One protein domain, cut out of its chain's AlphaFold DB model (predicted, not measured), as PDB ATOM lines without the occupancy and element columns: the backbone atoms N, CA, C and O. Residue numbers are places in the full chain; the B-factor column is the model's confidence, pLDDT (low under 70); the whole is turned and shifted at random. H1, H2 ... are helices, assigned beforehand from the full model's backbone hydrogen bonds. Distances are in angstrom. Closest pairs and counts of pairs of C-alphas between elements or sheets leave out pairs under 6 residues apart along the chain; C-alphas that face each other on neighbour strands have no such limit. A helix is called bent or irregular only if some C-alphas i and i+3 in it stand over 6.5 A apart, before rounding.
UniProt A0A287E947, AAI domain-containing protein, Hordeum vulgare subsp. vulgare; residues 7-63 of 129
ATOM      1  N   CYS A   7      -8.127-116.418 340.894       92.50
ATOM      2  CA  CYS A   7      -8.273-115.980 342.286       92.50
ATOM      3  C   CYS A   7      -6.931-115.882 343.032       92.50
ATOM      4  O   CYS A   7      -6.684-114.910 343.737       92.50
ATOM      5  N   CYS A   8      -6.050-116.873 342.869       93.94
ATOM      6  CA  CYS A   8      -4.756-116.871 343.550       93.94
ATOM      7  C   CYS A   8      -3.783-115.777 343.072       93.94
ATOM      8  O   CYS A   8      -3.171-115.161 343.942       93.94
ATOM      9  N   PRO A   9      -3.606-115.503 341.760       93.94
ATOM     10  CA  PRO A   9      -2.754-114.393 341.334       93.94
ATOM     11  C   PRO A   9      -3.304-113.026 341.764       93.94
ATOM     12  O   PRO A   9      -2.515-112.179 342.166       93.94
ATOM     13  N   GLU A  10      -4.625-112.831 341.774       93.44
ATOM     14  CA  GLU A  10      -5.243-111.597 342.288       93.44
ATOM     15  C   GLU A  10      -4.996-111.422 343.792       93.44
ATOM     16  O   GLU A  10      -4.584-110.354 344.243       93.44
ATOM     17  N   LEU A  11      -5.160-112.492 344.577       92.00
ATOM     18  CA  LEU A  11      -4.862-112.462 346.009       92.00
ATOM     19  C   LEU A  11      -3.375-112.186 346.275       92.00
ATOM     20  O   LEU A  11      -3.044-111.420 347.176       92.00
ATOM     21  N   ALA A  12      -2.480-112.800 345.501       91.94
ATOM     22  CA  ALA A  12      -1.045-112.559 345.611       91.94
ATOM     23  C   ALA A  12      -0.684-111.107 345.262       91.94
ATOM     24  O   ALA A  12       0.137-110.507 345.954       91.94
ATOM     25  N   GLY A  13      -1.322-110.539 344.233       93.50
ATOM     26  CA  GLY A  13      -1.191-109.128 343.873       93.50
ATOM     27  C   GLY A  13      -1.634-108.208 345.008       93.50
ATOM     28  O   GLY A  13      -0.846-107.376 345.446       93.50
ATOM     29  N   MET A  14      -2.839-108.426 345.548       91.62
ATOM     30  CA  MET A  14      -3.391-107.639 346.658       91.62
ATOM     31  C   MET A  14      -2.517-107.708 347.913       91.62
ATOM     32  O   MET A  14      -2.253-106.686 348.530       91.62
ATOM     33  N   VAL A  15      -2.038-108.893 348.297       91.06
ATOM     34  CA  VAL A  15      -1.146-109.035 349.461       91.06
ATOM     35  C   VAL A  15       0.209-108.373 349.218       91.06
ATOM     36  O   VAL A  15       0.793-107.819 350.147       91.06
ATOM     37  N   GLY A  16       0.721-108.464 347.991       88.81
ATOM     38  CA  GLY A  16       2.007-107.892 347.614       88.81
ATOM     39  C   GLY A  16       1.996-106.365 347.544       88.81
ATOM     40  O   GLY A  16       3.017-105.758 347.863       88.81
ATOM     41  N   SER A  17       0.877-105.753 347.142       90.94
ATOM     42  CA  SER A  17       0.733-104.293 347.090       90.94
ATOM     43  C   SER A  17       0.226-103.716 348.410       90.94
ATOM     44  O   SER A  17       0.854-102.820 348.968       90.94
ATOM     45  N   ASP A  18      -0.871-104.266 348.933       88.06
ATOM     46  CA  ASP A  18      -1.663-103.693 350.019       88.06
ATOM     47  C   ASP A  18      -2.139-104.794 350.982       88.06
ATOM     48  O   ASP A  18      -3.323-105.154 351.020       88.06
ATOM     49  N   PRO A  19      -1.242-105.326 351.835       86.44
ATOM     50  CA  PRO A  19      -1.584-106.395 352.778       86.44
ATOM     51  C   PRO A  19      -2.674-105.983 353.782       86.44
ATOM     52  O   PRO A  19      -3.352-106.836 354.354       86.44
ATOM     53  N   VAL A  20      -2.869-104.675 353.972       88.88
ATOM     54  CA  VAL A  20      -3.912-104.087 354.822       88.88
ATOM     55  C   VAL A  20      -5.311-104.255 354.221       88.88
ATOM     56  O   VAL A  20      -6.265-104.495 354.958       88.88
ATOM     57  N   CYS A  21      -5.445-104.218 352.893       88.81
ATOM     58  CA  CYS A  21      -6.744-104.336 352.223       88.81
ATOM     59  C   CYS A  21      -7.391-105.712 352.482       88.81
ATOM     60  O   CYS A  21      -8.605-105.842 352.645       88.81
ATOM     61  N   LEU A  22      -6.559-106.747 352.638       87.19
ATOM     62  CA  LEU A  22      -7.001-108.074 353.058       87.19
ATOM     63  C   LEU A  22      -7.569-108.040 354.494       87.19
ATOM     64  O   LEU A  22      -8.627-108.621 354.753       87.19
ATOM     65  N   CYS A  23      -6.922-107.321 355.420       89.12
ATOM     66  CA  CYS A  23      -7.418-107.148 356.789       89.12
ATOM     67  C   CYS A  23      -8.791-106.454 356.825       89.12
ATOM     68  O   CYS A  23      -9.665-106.878 357.584       89.12
ATOM     69  N   GLU A  24      -9.010-105.433 355.995       88.38
ATOM     70  CA  GLU A  24     -10.303-104.741 355.867       88.38
ATOM     71  C   GLU A  24     -11.412-105.677 355.396       88.38
ATOM     72  O   GLU A  24     -12.471-105.772 356.026       88.38
ATOM     73  N   LEU A  25     -11.137-106.434 354.333       85.56
ATOM     74  CA  LEU A  25     -12.057-107.427 353.785       85.56
ATOM     75  C   LEU A  25     -12.482-108.451 354.840       85.56
ATOM     76  O   LEU A  25     -13.674-108.719 355.003       85.56
ATOM     77  N   LEU A  26     -11.518-108.980 355.596       87.31
ATOM     78  CA  LEU A  26     -11.763-109.958 356.656       87.31
ATOM     79  C   LEU A  26     -12.390-109.364 357.928       87.31
ATOM     80  O   LEU A  26     -12.841-110.125 358.787       87.31
ATOM     81  N   SER A  27     -12.411-108.038 358.076       87.44
ATOM     82  CA  SER A  27     -12.984-107.365 359.253       87.44
ATOM     83  C   SER A  27     -14.499-107.216 359.203       87.44
ATOM     84  O   SER A  27     -15.095-106.740 360.166       87.44
ATOM     85  N   GLY A  28     -15.135-107.584 358.090       84.31
ATOM     86  CA  GLY A  28     -16.569-107.366 357.910       84.31
ATOM     87  C   GLY A  28     -16.924-106.300 356.878       84.31
ATOM     88  O   GLY A  28     -18.105-106.069 356.657       84.31
ATOM     89  N   ALA A  29     -15.949-105.665 356.212       84.06
ATOM     90  CA  ALA A  29     -16.229-104.575 355.269       84.06
ATOM     91  C   ALA A  29     -17.185-104.985 354.129       84.06
ATOM     92  O   ALA A  29     -17.965-104.167 353.649       84.06
ATOM     93  N   ALA A  30     -17.157-106.258 353.727       82.31
ATOM     94  CA  ALA A  30     -18.046-106.803 352.704       82.31
ATOM     95  C   ALA A  30     -19.522-106.890 353.142       82.31
ATOM     96  O   ALA A  30     -20.410-106.724 352.304       82.31
ATOM     97  N   ASP A  31     -19.791-107.085 354.435       84.81
ATOM     98  CA  ASP A  31     -21.155-107.165 354.976       84.81
ATOM     99  C   ASP A  31     -21.879-105.817 354.833       84.81
ATOM    100  O   ASP A  31     -23.014-105.755 354.364       84.81
ATOM    101  N   SER A  32     -21.157-104.713 355.066       82.69
ATOM    102  CA  SER A  32     -21.638-103.342 354.833       82.69
ATOM    103  C   SER A  32     -22.009-103.057 353.374       82.69
ATOM    104  O   SER A  32     -22.786-102.145 353.099       82.69
ATOM    105  N   LEU A  33     -21.453-103.823 352.430       84.75
ATOM    106  CA  LEU A  33     -21.756-103.730 350.999       84.75
ATOM    107  C   LEU A  33     -22.883-104.693 350.580       84.75
ATOM    108  O   LEU A  33     -23.216-104.766 349.398       84.75
ATOM    109  N   GLY A  34     -23.463-105.443 351.524       86.88
ATOM    110  CA  GLY A  34     -24.474-106.470 351.264       86.88
ATOM    111  C   GLY A  34     -23.911-107.740 350.618       86.88
ATOM    112  O   GLY A  34     -24.669-108.532 350.055       86.88
ATOM    113  N   ILE A  35     -22.591-107.939 350.666       86.12
ATOM    114  CA  ILE A  35     -21.921-109.103 350.088       86.12
ATOM    115  C   ILE A  35     -21.693-110.125 351.197       86.12
ATOM    116  O   ILE A  35     -20.858-109.936 352.079       86.12
ATOM    117  N   ALA A  36     -22.403-111.249 351.121       85.38
ATOM    118  CA  ALA A  36     -22.184-112.364 352.031       85.38
ATOM    119  C   ALA A  36     -20.822-113.022 351.749       85.38
ATOM    120  O   ALA A  36     -20.611-113.615 350.687       85.38
ATOM    121  N   VAL A  37     -19.903-112.935 352.713       86.62
ATOM    122  CA  VAL A  37     -18.570-113.541 352.633       86.62
ATOM    123  C   VAL A  37     -18.449-114.665 353.653       86.62
ATOM    124  O   VAL A  37     -18.680-114.482 354.844       86.62
ATOM    125  N   ASP A  38     -18.032-115.842 353.188       88.50
ATOM    126  CA  ASP A  38     -17.638-116.932 354.078       88.50
ATOM    127  C   ASP A  38     -16.223-116.660 354.611       88.50
ATOM    128  O   ASP A  38     -15.213-116.969 353.968       88.50
ATOM    129  N   TYR A  39     -16.154-116.023 355.783       86.00
ATOM    130  CA  TYR A  39     -14.888-115.630 356.407       86.00
ATOM    131  C   TYR A  39     -13.984-116.829 356.698       86.00
ATOM    132  O   TYR A  39     -12.773-116.733 356.523       86.00
ATOM    133  N   ALA A  40     -14.552-117.985 357.051       87.25
ATOM    134  CA  ALA A  40     -13.776-119.200 357.292       87.25
ATOM    135  C   ALA A  40     -13.006-119.638 356.036       87.25
ATOM    136  O   ALA A  40     -11.814-119.958 356.098       87.25
ATOM    137  N   ARG A  41     -13.656-119.598 354.870       87.94
ATOM    138  CA  ARG A  41     -13.019-119.894 353.589       87.94
ATOM    139  C   ARG A  41     -12.028-118.808 353.189       87.94
ATOM    140  O   ARG A  41     -10.964-119.158 352.682       87.94
ATOM    141  N   ALA A  42     -12.337-117.535 353.437       88.88
ATOM    142  CA  ALA A  42     -11.431-116.421 353.161       88.88
ATOM    143  C   ALA A  42     -10.121-116.530 353.964       88.88
ATOM    144  O   ALA A  42      -9.041-116.398 353.392       88.88
ATOM    145  N   LEU A  43     -10.199-116.884 355.251       87.94
ATOM    146  CA  LEU A  43      -9.043-117.126 356.126       87.94
ATOM    147  C   LEU A  43      -8.183-118.316 355.668       87.94
ATOM    148  O   LEU A  43      -6.983-118.353 355.935       87.94
ATOM    149  N   ALA A  44      -8.774-119.288 354.966       88.75
ATOM    150  CA  ALA A  44      -8.055-120.435 354.417       88.75
ATOM    151  C   ALA A  44      -7.360-120.137 353.072       88.75
ATOM    152  O   ALA A  44      -6.440-120.868 352.686       88.75
ATOM    153  N   LEU A  45      -7.769-119.087 352.346       89.31
ATOM    154  CA  LEU A  45      -7.239-118.772 351.014       89.31
ATOM    155  C   LEU A  45      -5.721-118.528 350.972       89.31
ATOM    156  O   LEU A  45      -5.107-119.062 350.049       89.31
ATOM    157  N   PRO A  46      -5.079-117.825 351.931       88.31
ATOM    158  CA  PRO A  46      -3.624-117.657 351.919       88.31
ATOM    159  C   PRO A  46      -2.881-118.999 351.900       88.31
ATOM    160  O   PRO A  46      -1.942-119.185 351.126       88.31
ATOM    161  N   GLY A  47      -3.367-119.982 352.670       89.31
ATOM    162  CA  GLY A  47      -2.816-121.339 352.691       89.31
ATOM    163  C   GLY A  47      -3.084-122.117 351.400       89.31
ATOM    164  O   GLY A  47      -2.190-122.792 350.887       89.31
ATOM    165  N   VAL A  48      -4.290-121.997 350.837       92.56
ATOM    166  CA  VAL A  48      -4.672-122.670 349.580       92.56
ATOM    167  C   VAL A  48      -3.897-122.116 348.383       92.56
ATOM    168  O   VAL A  48      -3.419-122.887 347.552       92.56
ATOM    169  N   CYS A  49      -3.750-120.796 348.305       92.19
ATOM    170  CA  CYS A  49      -3.043-120.107 347.228       92.19
ATOM    171  C   CYS A  49      -1.530-119.997 347.463       92.19
ATOM    172  O   CYS A  49      -0.831-119.478 346.596       92.19
ATOM    173  N   ARG A  50      -1.017-120.500 348.599       91.81
ATOM    174  CA  ARG A  50       0.407-120.448 348.983       91.81
ATOM    175  C   ARG A  50       0.972-119.021 348.973       91.81
ATOM    176  O   ARG A  50       2.127-118.810 348.615       91.81
ATOM    177  N   VAL A  51       0.155-118.048 349.368       91.62
ATOM    178  CA  VAL A  51       0.573-116.647 349.471       91.62
ATOM    179  C   VAL A  51       1.205-116.437 350.841       91.62
ATOM    180  O   VAL A  51       0.602-116.751 351.866       91.62
ATOM    181  N   ALA A  52       2.432-115.919 350.861       87.25
ATOM    182  CA  ALA A  52       3.118-115.580 352.097       87.25
ATOM    183  C   ALA A  52       2.517-114.293 352.677       87.25
ATOM    184  O   ALA A  52       2.869-113.190 352.268       87.25
ATOM    185  N   THR A  53       1.596-114.441 353.624       82.06
ATOM    186  CA  THR A  53       1.047-113.333 354.410       82.06
ATOM    187  C   THR A  53       1.633-113.362 355.822       82.06
ATOM    188  O   THR A  53       1.739-114.452 356.399       82.06
ATOM    189  N   PRO A  54       1.956-112.209 356.433       79.88
ATOM    190  CA  PRO A  54       2.149-112.150 357.879       79.88
ATOM    191  C   PRO A  54       0.892-112.673 358.607       79.88
ATOM    192  O   PRO A  54      -0.198-112.705 358.027       79.88
ATOM    193  N   PRO A  55       1.015-113.126 359.865       81.44
ATOM    194  CA  PRO A  55      -0.111-113.710 360.583       81.44
ATOM    195  C   PRO A  55      -1.248-112.695 360.724       81.44
ATOM    196  O   PRO A  55      -1.014-111.532 361.046       81.44
ATOM    197  N   LEU A  56      -2.489-113.143 360.528       79.44
ATOM    198  CA  LEU A  56      -3.676-112.276 360.564       79.44
ATOM    199  C   LEU A  56      -3.940-111.666 361.949       79.44
ATOM    200  O   LEU A  56      -4.668-110.689 362.064       79.44
ATOM    201  N   SER A  57      -3.286-112.169 363.000       80.12
ATOM    202  CA  SER A  57      -3.203-111.492 364.301       80.12
ATOM    203  C   SER A  57      -2.609-110.085 364.196       80.12
ATOM    204  O   SER A  57      -2.936-109.211 364.993       80.12
ATOM    205  N   THR A  58      -1.765-109.842 363.193       85.62
ATOM    206  CA  THR A  58      -1.222-108.512 362.894       85.62
ATOM    207  C   THR A  58      -2.324-107.557 362.445       85.62
ATOM    208  O   THR A  58      -2.263-106.382 362.780       85.62
ATOM    209  N   CYS A  59      -3.377-108.047 361.776       88.12
ATOM    210  CA  CYS A  59      -4.548-107.228 361.459       88.12
ATOM    211  C   CYS A  59      -5.194-106.690 362.747       88.12
ATOM    212  O   CYS A  59      -5.452-105.495 362.848       88.12
ATOM    213  N   ALA A  60      -5.365-107.534 363.773       85.19
ATOM    214  CA  ALA A  60      -5.906-107.099 365.064       85.19
ATOM    215  C   ALA A  60      -5.019-106.047 365.750       85.19
ATOM    216  O   ALA A  60      -5.535-105.084 366.313       85.19
ATOM    217  N   ALA A  61      -3.692-106.172 365.640       85.38
ATOM    218  CA  ALA A  61      -2.756-105.165 366.145       85.38
ATOM    219  C   ALA A  61      -2.860-103.813 365.407       85.38
ATOM    220  O   ALA A  61      -2.562-102.775 365.991       85.38
ATOM    221  N   LEU A  62      -3.314-103.822 364.152       86.38
ATOM    222  CA  LEU A  62      -3.587-102.629 363.344       86.38
ATOM    223  C   LEU A  62      -5.001-102.055 363.572       86.38
ATOM    224  O   LEU A  62      -5.366-101.070 362.939       86.38
ATOM    225  N   GLY A  63      -5.798-102.650 364.469       85.88
ATOM    226  CA  GLY A  63      -7.167-102.214 364.766       85.88
ATOM    227  C   GLY A  63      -8.254-102.880 363.914       85.88
ATOM    228  O   GLY A  63      -9.422-102.507 364.018       85.88
TER     229      GLY A  63
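This is residues 7 to 63 of the 129 residues of the protein "AAI domain-containing protein" of Hordeum vulgare subsp. vulgare (UniProt A0A287E947). Two helices, H2 and H3, run opposite ways at a shallow tilt, and H1 stands across the end of this pair where H2 begins and H3 ends, making a corner with H2. Residues 30 to 35, in the loop that joins H2 to H3, stick out at the other end of the pair, while the short H4 sits near H2, with Cys 59 close to Cys 23. The printed part has 57 residues with four named helices, H1, H2, H3 and H4 along the chain, and no named strand; the class is all helix. It is compact, with a radius of gyration of the C-alphas of 11.0 A, and rounded, spanning 28 by 26 by 19 A.

H1, residues 7 to 17, and H2, residues 19 to 29, touch only at the corner by their tight link, at a steep tilt of 64 degrees, opposite ways; their closest C-alphas, of Val 15 and Leu 22, are 6.9 A apart. H3, residues 39 to 48, forms a helical hairpin with H2: they only just touch, with 3 pairs of C-alphas within 8 A, the closest those of Leu 26 and Tyr 39 at 6.5 A, at a shallow tilt of 24 degrees, opposite ways. H1 and H3 are close but not clearly touching, about perpendicular at 87 degrees, the closest C-alphas being those of Leu 11 and Pro 46 at 8.0 A. H4, residues 57 to 61, is close to H2 but not clearly touching; the C-alphas of Cys 23 and Cys 59, their closest, are 5.5 A apart. H4 is apart from H1 and from H3. Every O i to N i+4 pair is within hydrogen-bond range in H1 and H4, against 4 of 7 in H2 and 4 of 6 in H3.

H1 begins at C-alpha 7, (-8.273, -115.980, 342.286), and measures 15.5 A. H2 measures 15.0 A and is irregular: C-alphas 26 and 29 are 7.1 A apart. H3 measures 14.2 A and is only just irregular, with C-alphas 43 and 46 6.9 A apart. H4 measures 6.6 A and ends at C-alpha 61, (-2.756, -105.165, 366.145).

The C-alphas farthest apart, of Gly 34 and Ala 52, are 29.1 A apart. The printed part has no cut and no long link. The mean pLDDT of the printed part is 87.6, and no printed residue is under 70.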